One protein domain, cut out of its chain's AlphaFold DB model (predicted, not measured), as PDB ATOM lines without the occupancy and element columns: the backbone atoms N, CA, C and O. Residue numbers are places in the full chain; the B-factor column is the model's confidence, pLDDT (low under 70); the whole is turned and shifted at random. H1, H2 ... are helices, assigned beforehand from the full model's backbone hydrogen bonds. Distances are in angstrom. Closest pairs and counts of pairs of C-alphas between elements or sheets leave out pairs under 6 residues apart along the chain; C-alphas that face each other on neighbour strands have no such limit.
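Overview. This is residues 563 to 690 of the 695 residues of an uncharacterized protein of candidate division MSBL1 archaeon SCGC-AAA259I09 (UniProt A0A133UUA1). The domain is a rod along one long helix, H4, with H3, H2 and H1 each packed obliquely on a successive part of it; residues 680 to 690 stick out at one end. The 128 printed residues hold four named helices, H1 to H4, all helix in class, only just extended, close to loose: radius of gyration of the C-alphas 21.1 A, spans 78 by 25 by 18 A.

Along the chain. H1, residues 572 to 591, begins at C-alpha 572 (-27.122, 26.363, 37.316) and is 27.9 A long. H2 is residues 609 to 618, 14.4 A, and H3 residues 622 to 633, 16.3 A. H4, residues 641 to 689, is 70.0 A long and ends at C-alpha 689 (-31.473, 37.006, -2.206).

Arrangement. H4, the hub, touches H3 with residues 641 to 649 alone, opposite ways at a steep tilt of 41 degrees, a hairpin; the closest C-alphas, of Val 629 and Glu 645, are 6.0 A apart. It touches H2 with residues 652 to 663 alone, closest C-alphas Ala 610 and Lys 659, 6.5 A. It touches H1 with residues 660 to 672 alone, the same way at 42 degrees, closest C-alphas Ala 583 and Lys 668, 5.1 A. H1 and H3 are apart. Every O i to N i+4 pair is within hydrogen-bond range in H1, H2 and H3, and 44 of 45 in H4.

Size, cuts and confidence. The printed part has no cut. The link H1 to H2 is long. Mean pLDDT of the printed part is 72.1; 58 residues are under 70, among them 584 to 621.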
ATOM      1  N   ASP A 563     -16.943  20.625  60.526       84.81
ATOM      2  CA  ASP A 563     -16.767  19.173  60.441       84.81
ATOM      3  C   ASP A 563     -17.532  18.561  59.246       84.81
ATOM      4  O   ASP A 563     -17.293  17.397  58.926       84.81
ATOM      5  N   ILE A 564     -18.433  19.323  58.606       83.81
ATOM      6  CA  ILE A 564     -19.288  18.872  57.496       83.81
ATOM      7  C   ILE A 564     -18.662  19.231  56.145       83.81
ATOM      8  O   ILE A 564     -18.327  20.384  55.876       83.81
ATOM      9  N   GLU A 565     -18.566  18.251  55.252       81.56
ATOM     10  CA  GLU A 565     -18.126  18.467  53.880       81.56
ATOM     11  C   GLU A 565     -19.276  18.954  52.994       81.56
ATOM     12  O   GLU A 565     -20.288  18.267  52.831       81.56
ATOM     13  N   GLU A 566     -19.083  20.090  52.322       78.44
ATOM     14  CA  GLU A 566     -20.069  20.608  51.371       78.44
ATOM     15  C   GLU A 566     -20.413  19.574  50.276       78.44
ATOM     16  O   GLU A 566     -19.526  18.854  49.786       78.44
ATOM     17  N   PRO A 567     -21.704  19.450  49.910       77.81
ATOM     18  CA  PRO A 567     -22.129  18.613  48.797       77.81
ATOM     19  C   PRO A 567     -21.635  19.194  47.466       77.81
ATOM     20  O   PRO A 567     -21.660  20.407  47.261       77.81
ATOM     21  N   ASP A 568     -21.205  18.327  46.545       80.19
ATOM     22  CA  ASP A 568     -20.740  18.753  45.219       80.19
ATOM     23  C   ASP A 568     -21.943  19.019  44.299       80.19
ATOM     24  O   ASP A 568     -22.456  18.123  43.624       80.19
ATOM     25  N   VAL A 569     -22.454  20.252  44.339       75.50
ATOM     26  CA  VAL A 569     -23.581  20.709  43.516       75.50
ATOM     27  C   VAL A 569     -23.088  21.776  42.541       75.50
ATOM     28  O   VAL A 569     -22.689  22.872  42.932       75.50
ATOM     29  N   GLU A 570     -23.114  21.458  41.247       74.50
ATOM     30  CA  GLU A 570     -22.702  22.388  40.196       74.50
ATOM     31  C   GLU A 570     -23.718  23.534  40.041       74.50
ATOM     32  O   GLU A 570     -24.930  23.331  40.139       74.50
ATOM     33  N   SER A 571     -23.235  24.761  39.810       75.38
ATOM     34  CA  SER A 571     -24.118  25.927  39.717       75.38
ATOM     35  C   SER A 571     -24.969  25.894  38.437       75.38
ATOM     36  O   SER A 571     -24.456  25.517  37.375       75.38
ATOM     37  N   PRO A 572     -26.236  26.354  38.482       70.25
ATOM     38  CA  PRO A 572     -27.122  26.363  37.316       70.25
ATOM     39  C   PRO A 572     -26.521  27.063  36.092       70.25
ATOM     40  O   PRO A 572     -26.634  26.546  34.984       70.25
ATOM     41  N   ASP A 573     -25.818  28.182  36.285       66.81
ATOM     42  CA  ASP A 573     -25.159  28.921  35.198       66.81
ATOM     43  C   ASP A 573     -24.135  28.068  34.441       66.81
ATOM     44  O   ASP A 573     -24.104  28.070  33.209       66.81
ATOM     45  N   LYS A 574     -23.321  27.292  35.171       75.12
ATOM     46  CA  LYS A 574     -22.314  26.405  34.575       75.12
ATOM     47  C   LYS A 574     -22.968  25.248  33.829       75.12
ATOM     48  O   LYS A 574     -22.524  24.905  32.733       75.12
ATOM     49  N   ILE A 575     -24.036  24.684  34.397       76.56
ATOM     50  CA  ILE A 575     -24.831  23.622  33.768       76.56
ATOM     51  C   ILE A 575     -25.438  24.131  32.455       76.56
ATOM     52  O   ILE A 575     -25.282  23.492  31.414       76.56
ATOM     53  N   CYS A 576     -26.084  25.299  32.476       68.75
ATOM     54  CA  CYS A 576     -26.679  25.926  31.298       68.75
ATOM     55  C   CYS A 576     -25.628  26.231  30.224       68.75
ATOM     56  O   CYS A 576     -25.825  25.866  29.067       68.75
ATOM     57  N   GLU A 577     -24.494  26.834  30.594       69.50
ATOM     58  CA  GLU A 577     -23.410  27.148  29.658       69.50
ATOM     59  C   GLU A 577     -22.853  25.880  28.989       69.50
ATOM     60  O   GLU A 577     -22.658  25.835  27.769       69.50
ATOM     61  N   LYS A 578     -22.629  24.817  29.772       79.44
ATOM     62  CA  LYS A 578     -22.172  23.519  29.266       79.44
ATOM     63  C   LYS A 578     -23.210  22.883  28.337       79.44
ATOM     64  O   LYS A 578     -22.856  22.480  27.231       79.44
ATOM     65  N   ALA A 579     -24.479  22.844  28.743       76.56
ATOM     66  CA  ALA A 579     -25.565  22.267  27.955       76.56
ATOM     67  C   ALA A 579     -25.792  23.015  26.634       76.56
ATOM     68  O   ALA A 579     -25.987  22.377  25.602       76.56
ATOM     69  N   GLN A 580     -25.713  24.351  26.643       69.19
ATOM     70  CA  GLN A 580     -25.765  25.176  25.433       69.19
ATOM     71  C   GLN A 580     -24.588  24.863  24.508       69.19
ATOM     72  O   GLN A 580     -24.795  24.598  23.326       69.19
ATOM     73  N   ARG A 581     -23.352  24.837  25.027       70.44
ATOM     74  CA  ARG A 581     -22.158  24.498  24.232       70.44
ATOM     75  C   ARG A 581     -22.242  23.102  23.625       70.44
ATOM     76  O   ARG A 581     -21.876  22.936  22.465       70.44
ATOM     77  N   GLU A 582     -22.718  22.117  24.382       76.69
ATOM     78  CA  GLU A 582     -22.943  20.760  23.879       76.69
ATOM     79  C   GLU A 582     -24.030  20.730  22.803       76.69
ATOM     80  O   GLU A 582     -23.787  20.172  21.741       76.69
ATOM     81  N   ALA A 583     -25.179  21.380  23.021       70.00
ATOM     82  CA  ALA A 583     -26.260  21.456  22.035       70.00
ATOM     83  C   ALA A 583     -25.791  22.090  20.721       70.00
ATOM     84  O   ALA A 583     -26.074  21.586  19.636       70.00
ATOM     85  N   VAL A 584     -25.041  23.189  20.821       67.19
ATOM     86  CA  VAL A 584     -24.456  23.889  19.675       67.19
ATOM     87  C   VAL A 584     -23.414  23.009  19.002       67.19
ATOM     88  O   VAL A 584     -23.427  22.893  17.784       67.19
ATOM     89  N   GLY A 585     -22.540  22.357  19.769       65.94
ATOM     90  CA  GLY A 585     -21.543  21.424  19.253       65.94
ATOM     91  C   GLY A 585     -22.174  20.258  18.494       65.94
ATOM     92  O   GLY A 585     -21.811  20.026  17.344       65.94
ATOM     93  N   GLU A 586     -23.143  19.566  19.098       64.94
ATOM     94  CA  GLU A 586     -23.908  18.483  18.472       64.94
ATOM     95  C   GLU A 586     -24.588  18.970  17.192       64.94
ATOM     96  O   GLU A 586     -24.407  18.370  16.137       64.94
ATOM     97  N   TYR A 587     -25.294  20.099  17.245       62.91
ATOM     98  CA  TYR A 587     -26.012  20.643  16.094       62.91
ATOM     99  C   TYR A 587     -25.078  21.107  14.960       62.91
ATOM    100  O   TYR A 587     -25.344  20.865  13.782       62.91
ATOM    101  N   VAL A 588     -23.954  21.748  15.296       61.22
ATOM    102  CA  VAL A 588     -22.916  22.169  14.339       61.22
ATOM    103  C   VAL A 588     -22.268  20.950  13.679       61.22
ATOM    104  O   VAL A 588     -22.095  20.953  12.459       61.22
ATOM    105  N   ILE A 589     -21.962  19.900  14.451       56.91
ATOM    106  CA  ILE A 589     -21.432  18.626  13.939       56.91
ATOM    107  C   ILE A 589     -22.439  17.953  12.995       56.91
ATOM    108  O   ILE A 589     -22.027  17.415  11.967       56.91
ATOM    109  N   ASP A 590     -23.735  18.016  13.306       57.44
ATOM    110  CA  ASP A 590     -24.777  17.333  12.536       57.44
ATOM    111  C   ASP A 590     -25.206  18.095  11.265       57.44
ATOM    112  O   ASP A 590     -25.637  17.459  10.303       57.44
ATOM    113  N   GLN A 591     -25.112  19.437  11.222       57.03
ATOM    114  CA  GLN A 591     -25.743  20.227  10.146       57.03
ATOM    115  C   GLN A 591     -24.915  21.370   9.513       57.03
ATOM    116  O   GLN A 591     -25.333  21.843   8.454       57.03
ATOM    117  N   CYS A 592     -23.777  21.857  10.050       49.25
ATOM    118  CA  CYS A 592     -23.157  23.096   9.518       49.25
ATOM    119  C   CYS A 592     -21.623  23.236   9.663       49.25
ATOM    120  O   CYS A 592     -21.073  23.283  10.755       49.25
ATOM    121  N   ALA A 593     -20.933  23.496   8.542       45.25
ATOM    122  CA  ALA A 593     -19.493  23.788   8.466       45.25
ATOM    123  C   ALA A 593     -19.109  25.284   8.624       45.25
ATOM    124  O   ALA A 593     -18.082  25.710   8.092       45.25
ATOM    125  N   GLY A 594     -19.871  26.124   9.337       53.81
ATOM    126  CA  GLY A 594     -19.392  27.491   9.585       53.81
ATOM    127  C   GLY A 594     -20.329  28.470  10.292       53.81
ATOM    128  O   GLY A 594     -21.475  28.632   9.896       53.81
ATOM    129  N   ARG A 595     -19.734  29.181  11.265       53.66
ATOM    130  CA  ARG A 595     -20.121  30.469  11.887       53.66
ATOM    131  C   ARG A 595     -21.569  30.597  12.382       53.66
ATOM    132  O   ARG A 595     -22.353  31.344  11.812       53.66
ATOM    133  N   ILE A 596     -21.857  29.954  13.516       53.19
ATOM    134  CA  ILE A 596     -23.040  30.212  14.362       53.19
ATOM    135  C   ILE A 596     -22.613  30.177  15.843       53.19
ATOM    136  O   ILE A 596     -23.144  29.409  16.630       53.19
ATOM    137  N   VAL A 597     -21.563  30.916  16.221       50.22
ATOM    138  CA  VAL A 597     -21.053  30.899  17.614       50.22
ATOM    139  C   VAL A 597     -21.316  32.221  18.344       50.22
ATOM    140  O   VAL A 597     -21.477  32.210  19.556       50.22
ATOM    141  N   ASP A 598     -21.493  33.333  17.624       49.06
ATOM    142  CA  ASP A 598     -21.522  34.668  18.242       49.06
ATOM    143  C   ASP A 598     -22.941  35.196  18.584       49.06
ATOM    144  O   ASP A 598     -23.058  36.256  19.185       49.06
ATOM    145  N   GLU A 599     -24.033  34.494  18.231       49.97
ATOM    146  CA  GLU A 599     -25.426  34.988  18.408       49.97
ATOM    147  C   GLU A 599     -26.295  34.195  19.414       49.97
ATOM    148  O   GLU A 599     -27.500  34.437  19.518       49.97
ATOM    149  N   LEU A 600     -25.713  33.254  20.162       50.94
ATOM    150  CA  LEU A 600     -26.439  32.357  21.082       50.94
ATOM    151  C   LEU A 600     -26.572  32.872  22.527       50.94
ATOM    152  O   LEU A 600     -27.201  32.209  23.346       50.94
ATOM    153  N   GLU A 601     -26.068  34.069  22.838       48.22
ATOM    154  CA  GLU A 601     -26.076  34.660  24.191       48.22
ATOM    155  C   GLU A 601     -27.474  35.044  24.743       48.22
ATOM    156  O   GLU A 601     -27.560  35.697  25.778       48.22
ATOM    157  N   SER A 602     -28.590  34.674  24.095       49.44
ATOM    158  CA  SER A 602     -29.933  35.155  24.473       49.44
ATOM    159  C   SER A 602     -30.966  34.072  24.812       49.44
ATOM    160  O   SER A 602     -32.165  34.348  24.722       49.44
ATOM    161  N   VAL A 603     -30.559  32.845  25.153       52.78
ATOM    162  CA  VAL A 603     -31.514  31.842  25.664       52.78
ATOM    163  C   VAL A 603     -31.808  32.158  27.126       52.78
ATOM    164  O   VAL A 603     -31.018  31.840  28.011       52.78
ATOM    165  N   ASP A 604     -32.940  32.814  27.367       54.44
ATOM    166  CA  ASP A 604     -33.425  33.106  28.711       54.44
ATOM    167  C   ASP A 604     -34.041  31.844  29.325       54.44
ATOM    168  O   ASP A 604     -35.213  31.530  29.121       54.44
ATOM    169  N   VAL A 605     -33.211  31.072  30.027       54.72
ATOM    170  CA  VAL A 605     -33.640  29.866  30.749       54.72
ATOM    171  C   VAL A 605     -34.083  30.153  32.183       54.72
ATOM    172  O   VAL A 605     -34.551  29.239  32.858       54.72
ATOM    173  N   SER A 606     -34.006  31.412  32.631       53.62
ATOM    174  CA  SER A 606     -34.224  31.827  34.024       53.62
ATOM    175  C   SER A 606     -35.637  31.566  34.568       53.62
ATOM    176  O   SER A 606     -35.858  31.660  35.768       53.62
ATOM    177  N   SER A 607     -36.603  31.187  33.723       54.50
ATOM    178  CA  SER A 607     -37.987  30.904  34.126       54.50
ATOM    179  C   SER A 607     -38.289  29.428  34.424       54.50
ATOM    180  O   SER A 607     -39.458  29.046  34.530       54.50
ATOM    181  N   LEU A 608     -37.278  28.556  34.472       61.06
ATOM    182  CA  LEU A 608     -37.490  27.139  34.762       61.06
ATOM    183  C   LEU A 608     -37.587  26.906  36.272       61.06
ATOM    184  O   LEU A 608     -36.601  27.031  36.981       61.06
ATOM    185  N   ASP A 609     -38.730  26.394  36.736       63.12
ATOM    186  CA  ASP A 609     -38.946  25.901  38.115       63.12
ATOM    187  C   ASP A 609     -37.887  24.861  38.558       63.12
ATOM    188  O   ASP A 609     -37.692  24.601  39.741       63.12
ATOM    189  N   ALA A 610     -37.173  24.247  37.606       60.69
ATOM    190  CA  ALA A 610     -36.036  23.374  37.881       60.69
ATOM    191  C   ALA A 610     -34.764  24.127  38.322       60.69
ATOM    192  O   ALA A 610     -34.011  23.545  39.095       60.69
ATOM    193  N   ILE A 611     -34.545  25.366  37.857       65.31
ATOM    194  CA  ILE A 611     -33.404  26.228  38.217       65.31
ATOM    195  C   ILE A 611     -33.578  26.752  39.635       65.31
ATOM    196  O   ILE A 611     -32.711  26.465  40.448       65.31
ATOM    197  N   ASP A 612     -34.723  27.357  39.971       64.00
ATOM    198  CA  ASP A 612     -35.022  27.812  41.343       64.00
ATOM    199  C   ASP A 612     -34.829  26.673  42.357       64.00
ATOM    200  O   ASP A 612     -34.225  26.816  43.414       64.00
ATOM    201  N   LYS A 613     -35.278  25.467  41.994       67.12
ATOM    202  CA  LYS A 613     -35.131  24.261  42.817       67.12
ATOM    203  C   LYS A 613     -33.705  23.716  42.878       67.12
ATOM    204  O   LYS A 613     -33.448  22.874  43.740       67.12
ATOM    205  N   LEU A 614     -32.835  24.038  41.925       68.06
ATOM    206  CA  LEU A 614     -31.430  23.621  41.913       68.06
ATOM    207  C   LEU A 614     -30.571  24.661  42.638       68.06
ATOM    208  O   LEU A 614     -29.716  24.256  43.415       68.06
ATOM    209  N   GLU A 615     -30.895  25.949  42.511       66.94
ATOM    210  CA  GLU A 615     -30.409  27.024  43.384       66.94
ATOM    211  C   GLU A 615     -30.762  26.736  44.840       66.94
ATOM    212  O   GLU A 615     -29.865  26.709  45.663       66.94
ATOM    213  N   GLU A 616     -31.999  26.341  45.162       67.44
ATOM    214  CA  GLU A 616     -32.356  25.895  46.520       67.44
ATOM    215  C   GLU A 616     -31.541  24.680  47.007       67.44
ATOM    216  O   GLU A 616     -31.379  24.499  48.210       67.44
ATOM    217  N   LEU A 617     -31.070  23.796  46.116       66.56
ATOM    218  CA  LEU A 617     -30.210  22.667  46.502       66.56
ATOM    219  C   LEU A 617     -28.737  23.067  46.627       66.56
ATOM    220  O   LEU A 617     -28.036  22.462  47.429       66.56
ATOM    221  N   ALA A 618     -28.285  24.052  45.852       63.28
ATOM    222  CA  ALA A 618     -26.950  24.631  45.943       63.28
ATOM    223  C   ALA A 618     -26.824  25.557  47.170       63.28
ATOM    224  O   ALA A 618     -25.805  25.540  47.854       63.28
ATOM    225  N   ASP A 619     -27.895  26.286  47.503       62.12
ATOM    226  CA  ASP A 619     -28.037  27.124  48.700       62.12
ATOM    227  C   ASP A 619     -28.282  26.293  49.967       62.12
ATOM    228  O   ASP A 619     -28.022  26.763  51.080       62.12
ATOM    229  N   LYS A 620     -28.709  25.027  49.832       62.06
ATOM    230  CA  LYS A 620     -28.568  24.009  50.886       62.06
ATOM    231  C   LYS A 620     -27.090  23.624  51.027       62.06
ATOM    232  O   LYS A 620     -26.694  22.496  50.752       62.06
ATOM    233  N   GLY A 621     -26.279  24.585  51.458       68.19
ATOM    234  CA  GLY A 621     -24.864  24.403  51.760       68.19
ATOM    235  C   GLY A 621     -24.624  23.532  52.998       68.19
ATOM    236  O   GLY A 621     -25.532  22.875  53.521       68.19
ATOM    237  N   SER A 622     -23.392  23.574  53.510       75.06
ATOM    238  CA  SER A 622     -22.936  22.854  54.714       75.06
ATOM    239  C   SER A 622     -23.901  22.969  55.901       75.06
ATOM    240  O   SER A 622     -24.149  21.986  56.593       75.06
ATOM    241  N   ARG A 623     -24.529  24.134  56.094       79.62
ATOM    242  CA  ARG A 623     -25.488  24.389  57.177       79.62
ATOM    243  C   ARG A 623     -26.789  23.582  57.091       79.62
ATOM    244  O   ARG A 623     -27.262  23.092  58.109       79.62
ATOM    245  N   ALA A 624     -27.372  23.429  55.902       79.94
ATOM    246  CA  ALA A 624     -28.607  22.655  55.740       79.94
ATOM    247  C   ALA A 624     -28.339  21.146  55.856       79.94
ATOM    248  O   ALA A 624     -29.149  20.406  56.415       79.94
ATOM    249  N   LEU A 625     -27.180  20.700  55.358       84.00
ATOM    250  CA  LEU A 625     -26.696  19.338  55.574       84.00
ATOM    251  C   LEU A 625     -26.456  19.079  57.068       84.00
ATOM    252  O   LEU A 625     -26.907  18.060  57.583       84.00
ATOM    253  N   LEU A 626     -25.830  20.026  57.775       87.00
ATOM    254  CA  LEU A 626     -25.637  19.962  59.223       87.00
ATOM    255  C   LEU A 626     -26.972  19.834  59.967       87.00
ATOM    256  O   LEU A 626     -27.110  18.928  60.779       87.00
ATOM    257  N   GLU A 627     -27.960  20.688  59.682       88.81
ATOM    258  CA  GLU A 627     -29.289  20.611  60.310       88.81
ATOM    259  C   GLU A 627     -29.952  19.246  60.071       88.81
ATOM    260  O   GLU A 627     -30.438  18.632  61.018       88.81
ATOM    261  N   SER A 628     -29.887  18.719  58.843       87.50
ATOM    262  CA  SER A 628     -30.421  17.388  58.523       87.50
ATOM    263  C   SER A 628     -29.698  16.260  59.265       87.50
ATOM    264  O   SER A 628     -30.334  15.280  59.658       87.50
ATOM    265  N   VAL A 629     -28.377  16.362  59.441       89.44
ATOM    266  CA  VAL A 629     -27.595  15.382  60.207       89.44
ATOM    267  C   VAL A 629     -27.933  15.478  61.694       89.44
ATOM    268  O   VAL A 629     -28.120  14.446  62.330       89.44
ATOM    269  N   LEU A 630     -28.055  16.688  62.247       91.50
ATOM    270  CA  LEU A 630     -28.429  16.906  63.647       91.50
ATOM    271  C   LEU A 630     -29.838  16.380  63.955       91.50
ATOM    272  O   LEU A 630     -30.007  15.713  64.970       91.50
ATOM    273  N   GLU A 631     -30.808  16.601  63.064       91.62
ATOM    274  CA  GLU A 631     -32.165  16.048  63.185       91.62
ATOM    275  C   GLU A 631     -32.136  14.510  63.181       91.62
ATOM    276  O   GLU A 631     -32.725  13.860  64.042       91.62
ATOM    277  N   ALA A 632     -31.359  13.902  62.277       89.62
ATOM    278  CA  ALA A 632     -31.191  12.450  62.233       89.62
ATOM    279  C   ALA A 632     -30.492  11.873  63.482       89.62
ATOM    280  O   ALA A 632     -30.597  10.672  63.741       89.62
ATOM    281  N   LEU A 633     -29.771  12.700  64.247       92.50
ATOM    282  CA  LEU A 633     -29.084  12.308  65.476       92.50
ATOM    283  C   LEU A 633     -29.958  12.428  66.736       92.50
ATOM    284  O   LEU A 633     -29.551  11.876  67.757       92.50
ATOM    285  N   GLU A 634     -31.126  13.086  66.696       88.88
ATOM    286  CA  GLU A 634     -31.962  13.343  67.888       88.88
ATOM    287  C   GLU A 634     -32.361  12.065  68.643       88.88
ATOM    288  O   GLU A 634     -32.387  12.052  69.871       88.88
ATOM    289  N   GLU A 635     -32.608  10.967  67.925       87.19
ATOM    290  CA  GLU A 635     -32.975   9.673  68.519       87.19
ATOM    291  C   GLU A 635     -31.764   8.786  68.872       87.19
ATOM    292  O   GLU A 635     -31.921   7.596  69.148       87.19
ATOM    293  N   ASN A 636     -30.543   9.335  68.845       89.50
ATOM    294  CA  ASN A 636     -29.299   8.609  69.106       89.50
ATOM    295  C   ASN A 636     -29.184   7.298  68.297       89.50
ATOM    296  O   ASN A 636     -29.035   6.213  68.874       89.50
ATOM    297  N   PRO A 637     -29.244   7.344  66.951       92.38
ATOM    298  CA  PRO A 637     -29.152   6.136  66.145       92.38
ATOM    299  C   PRO A 637     -27.788   5.462  66.328       92.38
ATOM    300  O   PRO A 637     -26.759   6.109  66.529       92.38
ATOM    301  N   SER A 638     -27.741   4.142  66.143       92.06
ATOM    302  CA  SER A 638     -26.490   3.367  66.171       92.06
ATOM    303  C   SER A 638     -25.518   3.693  65.022       92.06
ATOM    304  O   SER A 638     -24.457   3.082  64.934       92.06
ATOM    305  N   LYS A 639     -25.877   4.599  64.104       91.12
ATOM    306  CA  LYS A 639     -24.995   5.076  63.029       91.12
ATOM    307  C   LYS A 639     -24.110   6.215  63.531       91.12
ATOM    308  O   LYS A 639     -24.512   6.966  64.419       91.12
ATOM    309  N   SER A 640     -22.917   6.360  62.963       91.81
ATOM    310  CA  SER A 640     -22.082   7.535  63.226       91.81
ATOM    311  C   SER A 640     -22.634   8.761  62.493       91.81
ATOM    312  O   SER A 640     -23.281   8.623  61.450       91.81
ATOM    313  N   TRP A 641     -22.346   9.966  62.993       91.25
ATOM    314  CA  TRP A 641     -22.728  11.194  62.290       91.25
ATOM    315  C   TRP A 641     -22.089  11.284  60.895       91.25
ATOM    316  O   TRP A 641     -22.733  11.770  59.975       91.25
ATOM    317  N   ARG A 642     -20.879  10.734  60.704       90.31
ATOM    318  CA  ARG A 642     -20.188  10.675  59.399       90.31
ATOM    319  C   ARG A 642     -20.891   9.761  58.399       90.31
ATOM    320  O   ARG A 642     -20.893  10.023  57.198       90.31
ATOM    321  N   ASP A 643     -21.468   8.659  58.874       90.56
ATOM    322  CA  ASP A 643     -22.252   7.774  58.011       90.56
ATOM    323  C   ASP A 643     -23.564   8.446  57.597       90.56
ATOM    324  O   ASP A 643     -23.951   8.350  56.433       90.56
ATOM    325  N   LEU A 644     -24.218   9.158  58.523       90.19
ATOM    326  CA  LEU A 644     -25.422   9.942  58.233       90.19
ATOM    327  C   LEU A 644     -25.126  11.091  57.267       90.19
ATOM    328  O   LEU A 644     -25.829  11.239  56.275       90.19
ATOM    329  N   GLU A 645     -24.051  11.842  57.500       90.56
ATOM    330  CA  GLU A 645     -23.568  12.890  56.600       90.56
ATOM    331  C   GLU A 645     -23.361  12.339  55.189       90.56
ATOM    332  O   GLU A 645     -23.889  12.892  54.231       90.56
ATOM    333  N   ARG A 646     -22.661  11.206  55.041       89.31
ATOM    334  CA  ARG A 646     -22.442  10.585  53.728       89.31
ATOM    335  C   ARG A 646     -23.749  10.151  53.062       89.31
ATOM    336  O   ARG A 646     -23.873  10.244  51.840       89.31
ATOM    337  N   GLU A 647     -24.707   9.639  53.832       89.00
ATOM    338  CA  GLU A 647     -26.026   9.253  53.324       89.00
ATOM    339  C   GLU A 647     -26.837  10.471  52.859       89.00
ATOM    340  O   GLU A 647     -27.386  10.438  51.754       89.00
ATOM    341  N   GLU A 648     -26.885  11.542  53.653       86.94
ATOM    342  CA  GLU A 648     -27.596  12.781  53.315       86.94
ATOM    343  C   GLU A 648     -26.923  13.534  52.166       86.94
ATOM    344  O   GLU A 648     -27.590  13.892  51.193       86.94
ATOM    345  N   LYS A 649     -25.593  13.664  52.188       86.56
ATOM    346  CA  LYS A 649     -24.798  14.226  51.088       86.56
ATOM    347  C   LYS A 649     -25.089  13.503  49.778       86.56
ATOM    348  O   LYS A 649     -25.460  14.134  48.792       86.56
ATOM    349  N   ARG A 650     -25.074  12.165  49.782       87.00
ATOM    350  CA  ARG A 650     -25.402  11.366  48.592       87.00
ATOM    351  C   ARG A 650     -26.842  11.576  48.114       87.00
ATOM    352  O   ARG A 650     -27.085  11.539  46.907       87.00
ATOM    353  N   LYS A 651     -27.811  11.760  49.022       85.56
ATOM    354  CA  LYS A 651     -29.204  12.077  48.654       85.56
ATOM    355  C   LYS A 651     -29.299  13.447  47.983       85.56
ATOM    356  O   LYS A 651     -29.999  13.549  46.975       85.56
ATOM    357  N   ILE A 652     -28.601  14.454  48.512       82.62
ATOM    358  CA  ILE A 652     -28.537  15.807  47.941       82.62
ATOM    359  C   ILE A 652     -27.894  15.756  46.551       82.62
ATOM    360  O   ILE A 652     -28.528  16.182  45.588       82.62
ATOM    361  N   GLU A 653     -26.716  15.143  46.419       83.69
ATOM    362  CA  GLU A 653     -25.991  14.995  45.148       83.69
ATOM    363  C   GLU A 653     -26.823  14.232  44.103       83.69
ATOM    364  O   GLU A 653     -26.997  14.695  42.979       83.69
ATOM    365  N   SER A 654     -27.457  13.114  44.481       84.50
ATOM    366  CA  SER A 654     -28.323  12.347  43.565       84.50
ATOM    367  C   SER A 654     -29.583  13.120  43.150       84.50
ATOM    368  O   SER A 654     -30.124  12.916  42.060       84.50
ATOM    369  N   ALA A 655     -30.118  13.974  44.029       82.75
ATOM    370  CA  ALA A 655     -31.245  14.840  43.700       82.75
ATOM    371  C   ALA A 655     -30.818  15.986  42.773       82.75
ATOM    372  O   ALA A 655     -31.570  16.318  41.854       82.75
ATOM    373  N   ALA A 656     -29.629  16.552  42.991       81.62
ATOM    374  CA  ALA A 656     -29.028  17.577  42.149       81.62
ATOM    375  C   ALA A 656     -28.715  17.040  40.746       81.62
ATOM    376  O   ALA A 656     -29.111  17.666  39.766       81.62
ATOM    377  N   GLU A 657     -28.130  15.846  40.629       82.81
ATOM    378  CA  GLU A 657     -27.831  15.187  39.348       82.81
ATOM    379  C   GLU A 657     -29.106  15.003  38.501       82.81
ATOM    380  O   GLU A 657     -29.181  15.454  37.362       82.81
ATOM    381  N   ARG A 658     -30.189  14.479  39.094       82.69
ATOM    382  CA  ARG A 658     -31.486  14.326  38.400       82.69
ATOM    383  C   ARG A 658     -32.111  15.646  37.951       82.69
ATOM    384  O   ARG A 658     -32.896  15.659  37.001       82.69
ATOM    385  N   LYS A 659     -31.885  16.743  38.683       81.12
ATOM    386  CA  LYS A 659     -32.375  18.071  38.275       81.12
ATOM    387  C   LYS A 659     -31.479  18.667  37.191       81.12
ATOM    388  O   LYS A 659     -32.015  19.231  36.243       81.12
ATOM    389  N   THR A 660     -30.170  18.462  37.291       81.25
ATOM    390  CA  THR A 660     -29.170  18.835  36.284       81.25
ATOM    391  C   THR A 660     -29.520  18.211  34.939       81.25
ATOM    392  O   THR A 660     -29.732  18.944  33.982       81.25
ATOM    393  N   GLU A 661     -29.751  16.894  34.885       83.69
ATOM    394  CA  GLU A 661     -30.178  16.192  33.662       83.69
ATOM    395  C   GLU A 661     -31.444  16.804  33.036       83.69
ATOM    396  O   GLU A 661     -31.552  16.933  31.816       83.69
ATOM    397  N   LYS A 662     -32.419  17.217  33.861       81.94
ATOM    398  CA  LYS A 662     -33.641  17.874  33.369       81.94
ATOM    399  C   LYS A 662     -33.356  19.251  32.782       81.94
ATOM    400  O   LYS A 662     -33.916  19.564  31.735       81.94
ATOM    401  N   ILE A 663     -32.533  20.063  33.446       79.25
ATOM    402  CA  ILE A 663     -32.144  21.388  32.948       79.25
ATOM    403  C   ILE A 663     -31.355  21.231  31.653       79.25
ATOM    404  O   ILE A 663     -31.730  21.845  30.659       79.25
ATOM    405  N   GLU A 664     -30.340  20.362  31.623       80.38
ATOM    406  CA  GLU A 664     -29.551  20.085  30.420       80.38
ATOM    407  C   GLU A 664     -30.458  19.674  29.252       80.38
ATOM    408  O   GLU A 664     -30.332  20.220  28.157       80.38
ATOM    409  N   GLN A 665     -31.418  18.769  29.473       82.00
ATOM    410  CA  GLN A 665     -32.341  18.328  28.427       82.00
ATOM    411  C   GLN A 665     -33.235  19.465  27.911       82.00
ATOM    412  O   GLN A 665     -33.459  19.570  26.704       82.00
ATOM    413  N   VAL A 666     -33.758  20.307  28.807       79.81
ATOM    414  CA  VAL A 666     -34.599  21.451  28.426       79.81
ATOM    415  C   VAL A 666     -33.775  22.483  27.661       79.81
ATOM    416  O   VAL A 666     -34.176  22.875  26.569       79.81
ATOM    417  N   VAL A 667     -32.598  22.854  28.171       76.88
ATOM    418  CA  VAL A 667     -31.665  23.783  27.516       76.88
ATOM    419  C   VAL A 667     -31.276  23.272  26.130       76.88
ATOM    420  O   VAL A 667     -31.330  24.034  25.166       76.88
ATOM    421  N   LYS A 668     -30.925  21.984  26.001       78.69
ATOM    422  CA  LYS A 668     -30.580  21.358  24.715       78.69
ATOM    423  C   LYS A 668     -31.736  21.443  23.719       78.69
ATOM    424  O   LYS A 668     -31.523  21.849  22.578       78.69
ATOM    425  N   ASN A 669     -32.953  21.109  24.149       78.19
ATOM    426  CA  ASN A 669     -34.145  21.175  23.301       78.19
ATOM    427  C   ASN A 669     -34.459  22.614  22.861       78.19
ATOM    428  O   ASN A 669     -34.691  22.850  21.678       78.19
ATOM    429  N   GLU A 670     -34.427  23.576  23.786       74.69
ATOM    430  CA  GLU A 670     -34.754  24.975  23.493       74.69
ATOM    431  C   GLU A 670     -33.705  25.614  22.575       74.69
ATOM    432  O   GLU A 670     -34.040  26.263  21.584       74.69
ATOM    433  N   THR A 671     -32.423  25.346  22.843       69.31
ATOM    434  CA  THR A 671     -31.307  25.796  22.000       69.31
ATOM    435  C   THR A 671     -31.436  25.229  20.587       69.31
ATOM    436  O   THR A 671     -31.277  25.960  19.611       69.31
ATOM    437  N   LYS A 672     -31.783  23.943  20.458       74.50
ATOM    438  CA  LYS A 672     -32.017  23.303  19.160       74.50
ATOM    439  C   LYS A 672     -33.193  23.930  18.407       74.50
ATOM    440  O   LYS A 672     -33.035  24.235  17.228       74.50
ATOM    441  N   ASN A 673     -34.323  24.174  19.073       72.62
ATOM    442  CA  ASN A 673     -35.481  24.835  18.461       72.62
ATOM    443  C   ASN A 673     -35.114  26.231  17.929       72.62
ATOM    444  O   ASN A 673     -35.433  26.566  16.792       72.62
ATOM    445  N   ILE A 674     -34.372  27.022  18.715       70.31
ATOM    446  CA  ILE A 674     -33.907  28.356  18.301       70.31
ATOM    447  C   ILE A 674     -32.977  28.265  17.085       70.31
ATOM    448  O   ILE A 674     -33.090  29.078  16.161       70.31
ATOM    449  N   LEU A 675     -32.060  27.292  17.068       68.62
ATOM    450  CA  LEU A 675     -31.167  27.054  15.933       68.62
ATOM    451  C   LEU A 675     -31.952  26.671  14.669       68.62
ATOM    452  O   LEU A 675     -31.692  27.232  13.605       68.62
ATOM    453  N   GLU A 676     -32.935  25.774  14.781       71.50
ATOM    454  CA  GLU A 676     -33.800  25.358  13.671       71.50
ATOM    455  C   GLU A 676     -34.625  26.527  13.110       71.50
ATOM    456  O   GLU A 676     -34.598  26.763  11.898       71.50
ATOM    457  N   ASP A 677     -35.284  27.309  13.971       69.81
ATOM    458  CA  ASP A 677     -36.085  28.470  13.568       69.81
ATOM    459  C   ASP A 677     -35.228  29.536  12.871       69.81
ATOM    460  O   ASP A 677     -35.582  30.048  11.802       69.81
ATOM    461  N   ARG A 678     -34.063  29.870  13.436       67.50
ATOM    462  CA  ARG A 678     -33.191  30.910  12.871       67.50
ATOM    463  C   ARG A 678     -32.511  30.473  11.581       67.50
ATOM    464  O   ARG A 678     -32.361  31.290  10.672       67.50
ATOM    465  N   ILE A 679     -32.136  29.201  11.450       64.81
ATOM    466  CA  ILE A 679     -31.597  28.676  10.190       64.81
ATOM    467  C   ILE A 679     -32.691  28.594   9.131       64.81
ATOM    468  O   ILE A 679     -32.419  28.930   7.981       64.81
ATOM    469  N   ALA A 680     -33.931  28.242   9.483       61.91
ATOM    470  CA  ALA A 680     -35.051  28.309   8.547       61.91
ATOM    471  C   ALA A 680     -35.238  29.736   8.000       61.91
ATOM    472  O   ALA A 680     -35.385  29.914   6.786       61.91
ATOM    473  N   VAL A 681     -35.128  30.756   8.860       60.31
ATOM    474  CA  VAL A 681     -35.132  32.173   8.454       60.31
ATOM    475  C   VAL A 681     -33.923  32.514   7.577       60.31
ATOM    476  O   VAL A 681     -34.086  33.154   6.540       60.31
ATOM    477  N   TYR A 682     -32.717  32.060   7.924       60.00
ATOM    478  CA  TYR A 682     -31.508  32.330   7.137       60.00
ATOM    479  C   TYR A 682     -31.534  31.654   5.758       60.00
ATOM    480  O   TYR A 682     -31.155  32.258   4.756       60.00
ATOM    481  N   VAL A 683     -32.025  30.416   5.675       59.44
ATOM    482  CA  VAL A 683     -32.216  29.679   4.419       59.44
ATOM    483  C   VAL A 683     -33.279  30.360   3.558       59.44
ATOM    484  O   VAL A 683     -33.066  30.522   2.358       59.44
ATOM    485  N   GLN A 684     -34.384  30.832   4.145       57.28
ATOM    486  CA  GLN A 684     -35.368  31.654   3.431       57.28
ATOM    487  C   GLN A 684     -34.769  32.976   2.937       57.28
ATOM    488  O   GLN A 684     -35.016  33.362   1.797       57.28
ATOM    489  N   PHE A 685     -33.941  33.640   3.745       55.62
ATOM    490  CA  PHE A 685     -33.276  34.886   3.372       55.62
ATOM    491  C   PHE A 685     -32.281  34.672   2.224       55.62
ATOM    492  O   PHE A 685     -32.297  35.406   1.240       55.62
ATOM    493  N   LYS A 686     -31.460  33.619   2.287       54.72
ATOM    494  CA  LYS A 686     -30.494  33.280   1.234       54.72
ATOM    495  C   LYS A 686     -31.187  32.881  -0.075       54.72
ATOM    496  O   LYS A 686     -30.787  33.348  -1.138       54.72
ATOM    497  N   ASN A 687     -32.266  32.100   0.008       55.69
ATOM    498  CA  ASN A 687     -33.075  31.730  -1.156       55.69
ATOM    499  C   ASN A 687     -33.859  32.925  -1.735       55.69
ATOM    500  O   ASN A 687     -34.142  32.934  -2.929       55.69
ATOM    501  N   GLY A 688     -34.183  33.939  -0.924       52.97
ATOM    502  CA  GLY A 688     -34.790  35.197  -1.377       52.97
ATOM    503  C   GLY A 688     -33.798  36.156  -2.052       52.97
ATOM    504  O   GLY A 688     -34.149  36.823  -3.023       52.97
ATOM    505  N   VAL A 689     -32.539  36.183  -1.601       49.91
ATOM    506  CA  VAL A 689     -31.473  37.006  -2.206       49.91
ATOM    507  C   VAL A 689     -30.990  36.426  -3.544       49.91
ATOM    508  O   VAL A 689     -30.652  37.187  -4.450       49.91
ATOM    509  N   GLU A 690     -31.026  35.104  -3.739       47.06
ATOM    510  CA  GLU A 690     -30.712  34.504  -5.048       47.06
ATOM    511  C   GLU A 690     -31.795  34.766  -6.117       47.06
ATOM    512  O   GLU A 690     -31.497  34.708  -7.310       47.06
TER     513      GLU A 690